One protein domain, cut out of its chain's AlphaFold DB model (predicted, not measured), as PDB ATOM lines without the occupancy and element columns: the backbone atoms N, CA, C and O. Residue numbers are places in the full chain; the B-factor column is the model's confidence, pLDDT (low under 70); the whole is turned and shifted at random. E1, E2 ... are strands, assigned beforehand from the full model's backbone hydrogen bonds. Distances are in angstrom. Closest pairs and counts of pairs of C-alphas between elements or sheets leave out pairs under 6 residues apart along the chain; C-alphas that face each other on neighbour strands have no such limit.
ATOM      1  N   LEU A  20     348.693 246.519 509.339       97.31
ATOM      2  CA  LEU A  20     349.682 246.598 508.265       97.31
ATOM      3  C   LEU A  20     349.033 247.180 506.999       97.31
ATOM      4  O   LEU A  20     347.810 247.099 506.855       97.31
ATOM      5  N   PRO A  21     349.803 247.756 506.062       97.88
ATOM      6  CA  PRO A  21     349.283 248.122 504.747       97.88
ATOM      7  C   PRO A  21     348.684 246.912 504.022       97.88
ATOM      8  O   PRO A  21     349.155 245.788 504.192       97.88
ATOM      9  N   ASP A  22     347.664 247.140 503.196       97.12
ATOM     10  CA  ASP A  22     347.135 246.083 502.332       97.12
ATOM     11  C   ASP A  22     348.180 245.754 501.249       97.12
ATOM     12  O   ASP A  22     348.631 246.670 500.544       97.12
ATOM     13  N   PRO A  23     348.589 244.481 501.099       97.38
ATOM     14  CA  PRO A  23     349.597 244.106 500.127       97.38
ATOM     15  C   PRO A  23     349.022 244.198 498.711       97.38
ATOM     16  O   PRO A  23     347.812 244.104 498.502       97.38
ATOM     17  N   GLN A  24     349.899 244.395 497.731       97.06
ATOM     18  CA  GLN A  24     349.528 244.486 496.321       97.06
ATOM     19  C   GLN A  24     350.155 243.313 495.566       97.06
ATOM     20  O   GLN A  24     351.350 243.078 495.752       97.06
ATOM     21  N   PRO A  25     349.390 242.578 494.741       96.56
ATOM     22  CA  PRO A  25     349.942 241.465 493.987       96.56
ATOM     23  C   PRO A  25     350.842 241.984 492.859       96.56
ATOM     24  O   PRO A  25     350.451 242.873 492.098       96.56
ATOM     25  N   GLY A  26     352.040 241.418 492.749       94.81
ATOM     26  CA  GLY A  26     352.935 241.599 491.614       94.81
ATOM     27  C   GLY A  26     352.616 240.649 490.452       94.81
ATOM     28  O   GLY A  26     351.647 239.886 490.499       94.81
ATOM     29  N   PRO A  27     353.421 240.673 489.374       92.75
ATOM     30  CA  PRO A  27     353.228 239.787 488.232       92.75
ATOM     31  C   PRO A  27     353.203 238.306 488.634       92.75
ATOM     32  O   PRO A  27     354.085 237.834 489.349       92.75
ATOM     33  N   GLY A  28     352.210 237.558 488.148       89.88
ATOM     34  CA  GLY A  28     352.035 236.137 488.474       89.88
ATOM     35  C   GLY A  28     351.474 235.850 489.873       89.88
ATOM     36  O   GLY A  28     351.354 234.681 490.247       89.88
ATOM     37  N   GLU A  29     351.104 236.877 490.637       94.88
ATOM     38  CA  GLU A  29     350.534 236.749 491.977       94.88
ATOM     39  C   GLU A  29     349.054 237.138 492.003       94.88
ATOM     40  O   GLU A  29     348.543 237.854 491.139       94.88
ATOM     41  N   VAL A  30     348.342 236.679 493.025       94.88
ATOM     42  CA  VAL A  30     346.970 237.098 493.310       94.88
ATOM     43  C   VAL A  30     346.869 237.604 494.736       94.88
ATOM     44  O   VAL A  30     347.554 237.116 495.632       94.88
ATOM     45  N   LEU A  31     345.977 238.562 494.950       97.56
ATOM     46  CA  LEU A  31     345.577 238.982 496.283       97.56
ATOM     47  C   LEU A  31     344.349 238.178 496.694       97.56
ATOM     48  O   LEU A  31     343.337 238.191 495.992       97.56
ATOM     49  N   ILE A  32     344.411 237.521 497.844       97.50
ATOM     50  CA  ILE A  32     343.298 236.771 498.420       97.50
ATOM     51  C   ILE A  32     342.779 237.546 499.623       97.50
ATOM     52  O   ILE A  32     343.540 237.853 500.536       97.50
ATOM     53  N   ARG A  33     341.473 237.825 499.649       98.31
ATOM     54  CA  ARG A  33     340.767 238.203 500.875       98.31
ATOM     55  C   ARG A  33     340.510 236.937 501.679       98.31
ATOM     56  O   ARG A  33     339.702 236.101 501.268       98.31
ATOM     57  N   VAL A  34     341.204 236.795 502.798       98.25
ATOM     58  CA  VAL A  34     341.184 235.587 503.622       98.25
ATOM     59  C   VAL A  34     339.847 235.488 504.358       98.25
ATOM     60  O   VAL A  34     339.410 236.428 505.019       98.25
ATOM     61  N   ALA A  35     339.186 234.340 504.231       97.38
ATOM     62  CA  ALA A  35     337.996 233.986 505.006       97.38
ATOM     63  C   ALA A  35     338.327 232.963 506.103       97.38
ATOM     64  O   ALA A  35     337.745 233.003 507.187       97.38
ATOM     65  N   TYR A  36     339.277 232.069 505.824       97.38
ATOM     66  CA  TYR A  36     339.753 231.028 506.727       97.38
ATOM     67  C   TYR A  36     341.267 230.883 506.586       97.38
ATOM     68  O   TYR A  36     341.784 230.946 505.474       97.38
ATOM     69  N   ALA A  37     341.961 230.631 507.691       96.81
ATOM     70  CA  ALA A  37     343.375 230.277 507.691       96.81
ATOM     71  C   ALA A  37     343.563 228.914 508.360       96.81
ATOM     72  O   ALA A  37     342.922 228.626 509.378       96.81
ATOM     73  N   GLY A  38     344.417 228.077 507.776       95.06
ATOM     74  CA  GLY A  38     344.823 226.810 508.379       95.06
ATOM     75  C   GLY A  38     345.811 227.061 509.513       95.06
ATOM     76  O   GLY A  38     346.675 227.925 509.400       95.06
ATOM     77  N   GLU A  63     348.519 228.328 505.072       96.31
ATOM     78  CA  GLU A  63     347.322 228.025 504.298       96.31
ATOM     79  C   GLU A  63     346.249 229.085 504.520       96.31
ATOM     80  O   GLU A  63     345.963 229.482 505.654       96.31
ATOM     81  N   ALA A  64     345.600 229.489 503.432       96.75
ATOM     82  CA  ALA A  64     344.439 230.363 503.478       96.75
ATOM     83  C   ALA A  64     343.376 229.909 502.477       96.75
ATOM     84  O   ALA A  64     343.681 229.444 501.382       96.75
ATOM     85  N   ALA A  65     342.111 230.091 502.835       96.19
ATOM     86  CA  ALA A  65     340.980 229.982 501.931       96.19
ATOM     87  C   ALA A  65     340.164 231.269 501.979       96.19
ATOM     88  O   ALA A  65     340.005 231.901 503.026       96.19
ATOM     89  N   GLY A  66     339.651 231.679 500.831       96.12
ATOM     90  CA  GLY A  66     339.057 232.993 500.688       96.12
ATOM     91  C   GLY A  66     338.623 233.264 499.267       96.12
ATOM     92  O   GLY A  66     338.278 232.342 498.522       96.12
ATOM     93  N   HIS A  67     338.589 234.540 498.905       95.88
ATOM     94  CA  HIS A  67     338.189 234.971 497.570       95.88
ATOM     95  C   HIS A  67     339.276 235.833 496.950       95.88
ATOM     96  O   HIS A  67     339.887 236.650 497.641       95.88
ATOM     97  N   ILE A  68     339.496 235.684 495.646       95.75
ATOM     98  CA  ILE A  68     340.422 236.553 494.918       95.75
ATOM     99  C   ILE A  68     339.902 237.992 494.981       95.75
ATOM    100  O   ILE A  68     338.788 238.280 494.545       95.75
ATOM    101  N   ALA A  69     340.712 238.896 495.520       95.12
ATOM    102  CA  ALA A  69     340.432 240.324 495.622       95.12
ATOM    103  C   ALA A  69     341.063 241.121 494.472       95.12
ATOM    104  O   ALA A  69     340.477 242.099 494.015       95.12
ATOM    105  N   ALA A  70     342.231 240.692 493.986       94.56
ATOM    106  CA  ALA A  70     342.917 241.294 492.845       94.56
ATOM    107  C   ALA A  70     343.833 240.273 492.155       94.56
ATOM    108  O   ALA A  70     344.248 239.284 492.761       94.56
ATOM    109  N   LEU A  71     344.157 240.537 490.890       92.62
ATOM    110  CA  LEU A  71     345.100 239.765 490.086       92.62
ATOM    111  C   LEU A  71     346.281 240.663 489.726       92.62
ATOM    112  O   LEU A  71     346.072 241.820 489.362       92.62
ATOM    113  N   GLY A  72     347.492 240.128 489.814       91.62
ATOM    114  CA  GLY A  72     348.674 240.760 489.256       91.62
ATOM    115  C   GLY A  72     348.822 240.506 487.755       91.62
ATOM    116  O   GLY A  72     348.124 239.679 487.158       91.62
ATOM    117  N   ASP A  73     349.759 241.222 487.138       87.38
ATOM    118  CA  ASP A  73     350.012 241.137 485.700       87.38
ATOM    119  C   ASP A  73     350.335 239.701 485.254       87.38
ATOM    120  O   ASP A  73     351.070 238.963 485.911       87.38
ATOM    121  N   GLY A  74     349.790 239.293 484.107       82.56
ATOM    122  CA  GLY A  74     350.044 237.970 483.530       82.56
ATOM    123  C   GLY A  74     349.285 236.812 484.187       82.56
ATOM    124  O   GLY A  74     349.408 235.679 483.720       82.56
ATOM    125  N   VAL A  75     348.457 237.061 485.210       83.69
ATOM    126  CA  VAL A  75     347.542 236.041 485.737       83.69
ATOM    127  C   VAL A  75     346.319 235.925 484.823       83.69
ATOM    128  O   VAL A  75     345.353 236.677 484.916       83.69
ATOM    129  N   THR A  76     346.378 234.952 483.917       67.56
ATOM    130  CA  THR A  76     345.293 234.525 483.015       67.56
ATOM    131  C   THR A  76     345.199 232.996 483.055       67.56
ATOM    132  O   THR A  76     346.199 232.354 483.363       67.56
ATOM    133  N   GLY A  77     344.061 232.369 482.737       56.34
ATOM    134  CA  GLY A  77     344.003 230.893 482.639       56.34
ATOM    135  C   GLY A  77     343.380 230.376 481.348       56.34
ATOM    136  O   GLY A  77     342.927 231.198 480.558       56.34
ATOM    137  N   PRO A  78     343.307 229.049 481.131       43.41
ATOM    138  CA  PRO A  78     344.109 227.982 481.737       43.41
ATOM    139  C   PRO A  78     345.417 227.753 480.943       43.41
ATOM    140  O   PRO A  78     345.541 228.167 479.794       43.41
ATOM    141  N   ALA A  79     346.350 226.979 481.497       34.31
ATOM    142  CA  ALA A  79     346.967 225.938 480.672       34.31
ATOM    143  C   ALA A  79     346.568 224.579 481.257       34.31
ATOM    144  O   ALA A  79     346.050 224.489 482.371       34.31
ATOM    145  N   VAL A  80     346.717 223.534 480.467       31.44
ATOM    146  CA  VAL A  80     346.498 222.149 480.859       31.44
ATOM    147  C   VAL A  80     347.816 221.425 480.600       31.44
ATOM    148  O   VAL A  80     348.283 221.425 479.469       31.44
ATOM    149  N   GLY A  81     348.404 220.832 481.640       33.22
ATOM    150  CA  GLY A  81     349.658 220.085 481.607       33.22
ATOM    151  C   GLY A  81     350.800 220.747 482.399       33.22
ATOM    152  O   GLY A  81     351.163 221.892 482.175       33.22
ATOM    153  N   ASP A  82     351.435 219.981 483.284       33.56
ATOM    154  CA  ASP A  82     352.894 220.042 483.400       33.56
ATOM    155  C   ASP A  82     353.468 220.168 484.829       33.56
ATOM    156  O   ASP A  82     354.557 219.688 485.075       33.56
ATOM    157  N   GLY A  83     352.733 220.628 485.848       38.66
ATOM    158  CA  GLY A  83     353.021 220.245 487.248       38.66
ATOM    159  C   GLY A  83     354.391 220.665 487.750       38.66
ATOM    160  O   GLY A  83     355.077 219.854 488.342       38.66
ATOM    161  N   THR A  84     354.740 221.918 487.517       34.97
ATOM    162  CA  THR A  84     355.645 222.731 488.328       34.97
ATOM    163  C   THR A  84     355.573 224.134 487.742       34.97
ATOM    164  O   THR A  84     356.143 224.405 486.694       34.97
ATOM    165  N   GLY A  85     354.862 225.034 488.422       35.84
ATOM    166  CA  GLY A  85     354.853 226.453 488.075       35.84
ATOM    167  C   GLY A  85     354.004 226.796 486.852       35.84
ATOM    168  O   GLY A  85     353.798 225.989 485.955       35.84
ATOM    169  N   VAL A  86     353.448 228.004 486.881       42.34
ATOM    170  CA  VAL A  86     352.534 228.626 485.910       42.34
ATOM    171  C   VAL A  86     352.735 228.162 484.454       42.34
ATOM    172  O   VAL A  86     353.503 228.708 483.675       42.34
ATOM    173  N   SER A  87     351.984 227.126 484.120       38.31
ATOM    174  CA  SER A  87     351.596 226.607 482.814       38.31
ATOM    175  C   SER A  87     350.591 225.555 483.236       38.31
ATOM    176  O   SER A  87     350.971 224.525 483.789       38.31
ATOM    177  N   GLY A  88     349.317 225.939 483.236       43.16
ATOM    178  CA  GLY A  88     348.307 225.284 484.045       43.16
ATOM    179  C   GLY A  88     348.239 223.768 483.889       43.16
ATOM    180  O   GLY A  88     348.631 223.193 482.885       43.16
ATOM    181  N   ARG A  89     347.698 223.114 484.909       37.72
ATOM    182  CA  ARG A  89     347.421 221.686 484.899       37.72
ATOM    183  C   ARG A  89     345.980 221.468 485.354       37.72
ATOM    184  O   ARG A  89     345.547 222.051 486.344       37.72
ATOM    185  N   SER A  90     345.257 220.659 484.577       36.44
ATOM    186  CA  SER A  90     343.877 220.243 484.811       36.44
ATOM    187  C   SER A  90     343.712 219.536 486.147       36.44
ATOM    188  O   SER A  90     344.392 218.545 486.415       36.44
ATOM    189  N   PHE A  91     342.723 219.977 486.917       33.88
ATOM    190  CA  PHE A  91     342.033 219.124 487.872       33.88
ATOM    191  C   PHE A  91     340.746 218.631 487.203       33.88
ATOM    192  O   PHE A  91     339.770 219.369 487.124       33.88
ATOM    193  N   GLY A  92     340.763 217.388 486.716       35.91
ATOM    194  CA  GLY A  92     339.575 216.673 486.245       35.91
ATOM    195  C   GLY A  92     339.186 216.928 484.787       35.91
ATOM    196  O   GLY A  92     339.205 218.052 484.296       35.91
ATOM    197  N   ASP A  93     338.806 215.852 484.100       38.69
ATOM    198  CA  ASP A  93     338.137 215.902 482.802       38.69
ATOM    199  C   ASP A  93     336.732 216.500 482.993       38.69
ATOM    200  O   ASP A  93     335.784 215.810 483.369       38.69
ATOM    201  N   GLY A  94     336.613 217.814 482.801       38.62
ATOM    202  CA  GLY A  94     335.371 218.567 482.950       38.62
ATOM    203  C   GLY A  94     335.401 219.870 482.149       38.62
ATOM    204  O   GLY A  94     336.419 220.551 482.083       38.62
ATOM    205  N   ASP A  95     334.273 220.166 481.513       41.66
ATOM    206  CA  ASP A  95     333.997 221.235 480.545       41.66
ATOM    207  C   ASP A  95     334.634 222.611 480.874       41.66
ATOM    208  O   ASP A  95     334.260 223.271 481.842       41.66
ATOM    209  N   GLY A  96     335.603 223.049 480.054       45.19
ATOM    210  CA  GLY A  96     336.025 224.452 479.918       45.19
ATOM    211  C   GLY A  96     336.628 225.144 481.153       45.19
ATOM    212  O   GLY A  96     336.046 226.101 481.662       45.19
ATOM    213  N   ALA A  97     337.827 224.744 481.596       50.38
ATOM    214  CA  ALA A  97     338.541 225.423 482.683       50.38
ATOM    215  C   ALA A  97     338.799 226.916 482.368       50.38
ATOM    216  O   ALA A  97     339.722 227.267 481.635       50.38
ATOM    217  N   ARG A  98     337.983 227.812 482.933       63.69
ATOM    218  CA  ARG A  98     338.230 229.262 482.924       63.69
ATOM    219  C   ARG A  98     339.367 229.614 483.890       63.69
ATOM    220  O   ARG A  98     339.541 228.950 484.909       63.69
ATOM    221  N   GLY A  99     340.133 230.657 483.576       73.88
ATOM    222  CA  GLY A  99     341.180 231.164 484.466       73.88
ATOM    223  C   GLY A  99     340.661 231.768 485.772       73.88
ATOM    224  O   GLY A  99     339.458 231.981 485.936       73.88
ATOM    225  N   LEU A 100     341.599 232.066 486.678       84.94
ATOM    226  CA  LEU A 100     341.317 232.768 487.931       84.94
ATOM    227  C   LEU A 100     340.729 234.153 487.650       84.94
ATOM    228  O   LEU A 100     341.205 234.879 486.780       84.94
ATOM    229  N   SER A 101     339.691 234.508 488.394       88.31
ATOM    230  CA  SER A 101     338.985 235.782 488.301       88.31
ATOM    231  C   SER A 101     338.766 236.373 489.692       88.31
ATOM    232  O   SER A 101     338.619 235.646 490.674       88.31
ATOM    233  N   VAL A 102     338.699 237.703 489.786       90.31
ATOM    234  CA  VAL A 102     338.286 238.377 491.027       90.31
ATOM    235  C   VAL A 102     336.912 237.859 491.459       90.31
ATOM    236  O   VAL A 102     335.993 237.754 490.649       90.31
ATOM    237  N   GLY A 103     336.785 237.530 492.741       88.25
ATOM    238  CA  GLY A 103     335.600 236.919 493.335       88.25
ATOM    239  C   GLY A 103     335.606 235.390 493.349       88.25
ATOM    240  O   GLY A 103     334.771 234.812 494.042       88.25
ATOM    241  N   ASP A 104     336.536 234.722 492.657       89.69
ATOM    242  CA  ASP A 104     336.629 233.262 492.715       89.69
ATOM    243  C   ASP A 104     336.972 232.788 494.128       89.69
ATOM    244  O   ASP A 104     337.892 233.302 494.771       89.69
ATOM    245  N   ALA A 105     336.242 231.771 494.592       91.31
ATOM    246  CA  ALA A 105     336.554 231.072 495.826       91.31
ATOM    247  C   ALA A 105     337.770 230.169 495.612       91.31
ATOM    248  O   ALA A 105     337.781 229.323 494.714       91.31
ATOM    249  N   VAL A 106     338.783 230.334 496.456       92.56
ATOM    250  CA  VAL A 106     340.067 229.645 496.321       92.56
ATOM    251  C   VAL A 106     340.612 229.193 497.668       92.56
ATOM    252  O   VAL A 106     340.262 229.742 498.715       92.56
ATOM    253  N   ALA A 107     341.486 228.197 497.620       94.56
ATOM    254  CA  ALA A 107     342.421 227.867 498.684       94.56
ATOM    255  C   ALA A 107     343.851 228.065 498.169       94.56
ATOM    256  O   ALA A 107     344.097 227.919 496.971       94.56
ATOM    257  N   ALA A 108     344.782 228.401 499.054       94.00
ATOM    258  CA  ALA A 108     346.168 228.652 498.702       94.00
ATOM    259  C   ALA A 108     347.136 228.037 499.709       94.00
ATOM    260  O   ALA A 108     346.904 228.100 500.919       94.00
ATOM    261  N   TYR A 109     348.235 227.497 499.182       95.00
ATOM    262  CA  TYR A 109     349.436 227.198 499.954       95.00
ATOM    263  C   TYR A 109     350.369 228.418 499.938       95.00
ATOM    264  O   TYR A 109     350.600 229.014 498.886       95.00
ATOM    265  N   LEU A 110     350.886 228.796 501.105       95.62
ATOM    266  CA  LEU A 110     351.623 230.035 501.347       95.62
ATOM    267  C   LEU A 110     353.010 229.706 501.927       95.62
ATOM    268  O   LEU A 110     353.186 229.736 503.146       95.62
ATOM    269  N   PRO A 111     354.005 229.359 501.088       89.25
ATOM    270  CA  PRO A 111     355.325 228.939 501.572       89.25
ATOM    271  C   PRO A 111     356.056 230.036 502.357       89.25
ATOM    272  O   PRO A 111     356.829 229.720 503.256       89.25
ATOM    273  N   ASP A 112     355.765 231.301 502.056       91.12
ATOM    274  CA  ASP A 112     356.349 232.468 502.724       91.12
ATOM    275  C   ASP A 112     355.485 232.980 503.898       91.12
ATOM    276  O   ASP A 112     355.796 233.997 504.517       91.12
ATOM    277  N   GLY A 113     354.399 232.274 504.236       94.69
ATOM    278  CA  GLY A 113     353.460 232.664 505.286       94.69
ATOM    279  C   GLY A 113     352.473 233.759 504.863       94.69
ATOM    280  O   GLY A 113     352.123 233.901 503.694       94.69
ATOM    281  N   GLY A 114     351.977 234.525 505.836       96.88
ATOM    282  CA  GLY A 114     351.023 235.617 505.609       96.88
ATOM    283  C   GLY A 114     349.540 235.248 505.727       96.88
ATOM    284  O   GLY A 114     348.699 236.144 505.726       96.88
ATOM    285  N   GLY A 115     349.189 233.965 505.868       97.44
ATOM    286  CA  GLY A 115     347.794 233.513 505.935       97.44
ATOM    287  C   GLY A 115     347.012 234.017 507.154       97.44
ATOM    288  O   GLY A 115     345.786 234.097 507.107       97.44
ATOM    289  N   TYR A 116     347.687 234.409 508.240       98.12
ATOM    290  CA  TYR A 116     347.052 235.008 509.422       98.12
ATOM    291  C   TYR A 116     346.805 236.518 509.267       98.12
ATOM    292  O   TYR A 116     347.107 237.307 510.164       98.12
ATOM    293  N   ALA A 117     346.235 236.930 508.138       98.62
ATOM    294  CA  ALA A 117     345.894 238.316 507.823       98.62
ATOM    295  C   ALA A 117     344.544 238.404 507.101       98.62
ATOM    296  O   ALA A 117     344.043 237.406 506.600       98.62
ATOM    297  N   GLU A 118     343.940 239.596 507.034       98.69
ATOM    298  CA  GLU A 118     342.707 239.798 506.250       98.69
ATOM    299  C   GLU A 118     342.947 239.679 504.735       98.69
ATOM    300  O   GLU A 118     342.038 239.292 503.996       98.69
ATOM    301  N   TYR A 119     344.164 239.991 504.277       98.44
ATOM    302  CA  TYR A 119     344.595 239.794 502.899       98.44
ATOM    303  C   TYR A 119     345.988 239.177 502.837       98.44
ATOM    304  O   TYR A 119     346.850 239.474 503.659       98.44
ATOM    305  N   VAL A 120     346.219 238.355 501.820       98.44
ATOM    306  CA  VAL A 120     347.528 237.760 501.551       98.44
ATOM    307  C   VAL A 120     347.787 237.727 500.052       98.44
ATOM    308  O   VAL A 120     346.871 237.482 499.263       98.44
ATOM    309  N   VAL A 121     349.028 238.002 499.660       97.94
ATOM    310  CA  VAL A 121     349.492 237.801 498.287       97.94
ATOM    311  C   VAL A 121     350.017 236.378 498.172       97.94
ATOM    312  O   VAL A 121     350.809 235.937 498.998       97.94
ATOM    313  N   ALA A 122     349.545 235.659 497.161       95.69
ATOM    314  CA  ALA A 122     349.959 234.295 496.883       95.69
ATOM    315  C   ALA A 122     350.432 234.185 495.428       95.69
ATOM    316  O   ALA A 122     349.757 234.709 494.532       95.69
ATOM    317  N   PRO A 123     351.525 233.455 495.148       93.69
ATOM    318  CA  PRO A 123     351.851 233.062 493.786       93.69
ATOM    319  C   PRO A 123     350.671 232.297 493.183       93.69
ATOM    320  O   PRO A 123     350.203 231.321 493.771       93.69
ATOM    321  N   ALA A 124     350.203 232.686 491.993       90.75
ATOM    322  CA  ALA A 124     349.031 232.065 491.368       90.75
ATOM    323  C   ALA A 124     349.200 230.543 491.173       90.75
ATOM    324  O   ALA A 124     348.220 229.803 491.160       90.75
ATOM    325  N   ALA A 125     350.446 230.063 491.077       86.44
ATOM    326  CA  ALA A 125     350.789 228.643 490.996       86.44
ATOM    327  C   ALA A 125     350.401 227.818 492.239       86.44
ATOM    328  O   ALA A 125     350.294 226.598 492.138       86.44
ATOM    329  N   PHE A 126     350.210 228.462 493.393       91.19
ATOM    330  CA  PHE A 126     349.817 227.814 494.648       91.19
ATOM    331  C   PHE A 126     348.359 228.068 495.020       91.19
ATOM    332  O   PHE A 126     347.964 227.793 496.151       91.19
ATOM    333  N   VAL A 127     347.562 228.580 494.080       90.75
ATOM    334  CA  VAL A 127     346.149 228.894 494.282       90.75
ATOM    335  C   VAL A 127     345.282 227.899 493.527       90.75
ATOM    336  O   VAL A 127     345.437 227.680 492.326       90.75
ATOM    337  N   PHE A 128     344.334 227.311 494.244       87.94
ATOM    338  CA  PHE A 128     343.473 226.242 493.764       87.94
ATOM    339  C   PHE A 128     342.011 226.687 493.843       87.94
ATOM    340  O   PHE A 128     341.594 227.200 494.888       87.94
ATOM    341  N   PRO A 129     341.202 226.479 492.788       86.62
ATOM    342  CA  PRO A 129     339.764 226.688 492.867       86.62
ATOM    343  C   PRO A 129     339.166 225.868 494.013       86.62
ATOM    344  O   PRO A 129     339.365 224.655 494.103       86.62
ATOM    345  N   SER A 130     338.421 226.529 494.892       77.88
ATOM    346  CA  SER A 130     337.680 225.848 495.945       77.88
ATOM    347  C   SER A 130     336.362 225.342 495.365       77.88
ATOM    348  O   SER A 130     335.567 226.114 494.824       77.88
TER     349      SER A 130
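AT A GLANCE: This is residues 20 to 38 and 63 to 130 of the 144 residues of a protein of Streptomyces avermitilis (UniProt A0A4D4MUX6). With little regular structure, this is one strongly twisted sheet folded back on itself, E4 and E1 facing E3 and E5 with E2 as hinge, while loop residues 72 to 104 and the tail at Leu 20 reach opposite ends of the long axis. The 87 printed residues have five named strands, E1 to E5, and no named helix: all strand, with only 31 residues in named elements. The antiparallel sheet runs E4, E1, E2, E3, E5. The whole is compact, radius of gyration of the C-alphas 12.4 A, yet elongated, spanning 40 by 24 by 22 A.

HOW THE PARTS SIT: E1, residues 29 to 37, is antiparallel to E2, residues 63 to 71, at 139 degrees; N 33 and O 67, 2.8 A apart, are within hydrogen-bond range. E2 forms a hairpin with E3, residues 105 to 109; N 66 and O 106 are 2.9 A apart. Edge strand E4, residues 119 to 123, neighbours E1, with N 32 and O 120 2.8 A apart. Edge strand E5, residues 127 to 129, neighbours E3, with N 107 and O 128 2.9 A apart.

IN THESE COORDINATES: E1, 18.4 A long, begins at C-alpha 29 (350.534, 236.749, 491.977) and bends at residue 34. E5 ends at C-alpha 129 (339.764, 226.688, 492.867).

THE WHOLE: Residues 39 to 62 are cut out, C-alphas 38 and 63 being 4.9 A apart. The link E2 to E3 is long; pLDDT is under 70 at residues 76 to 98.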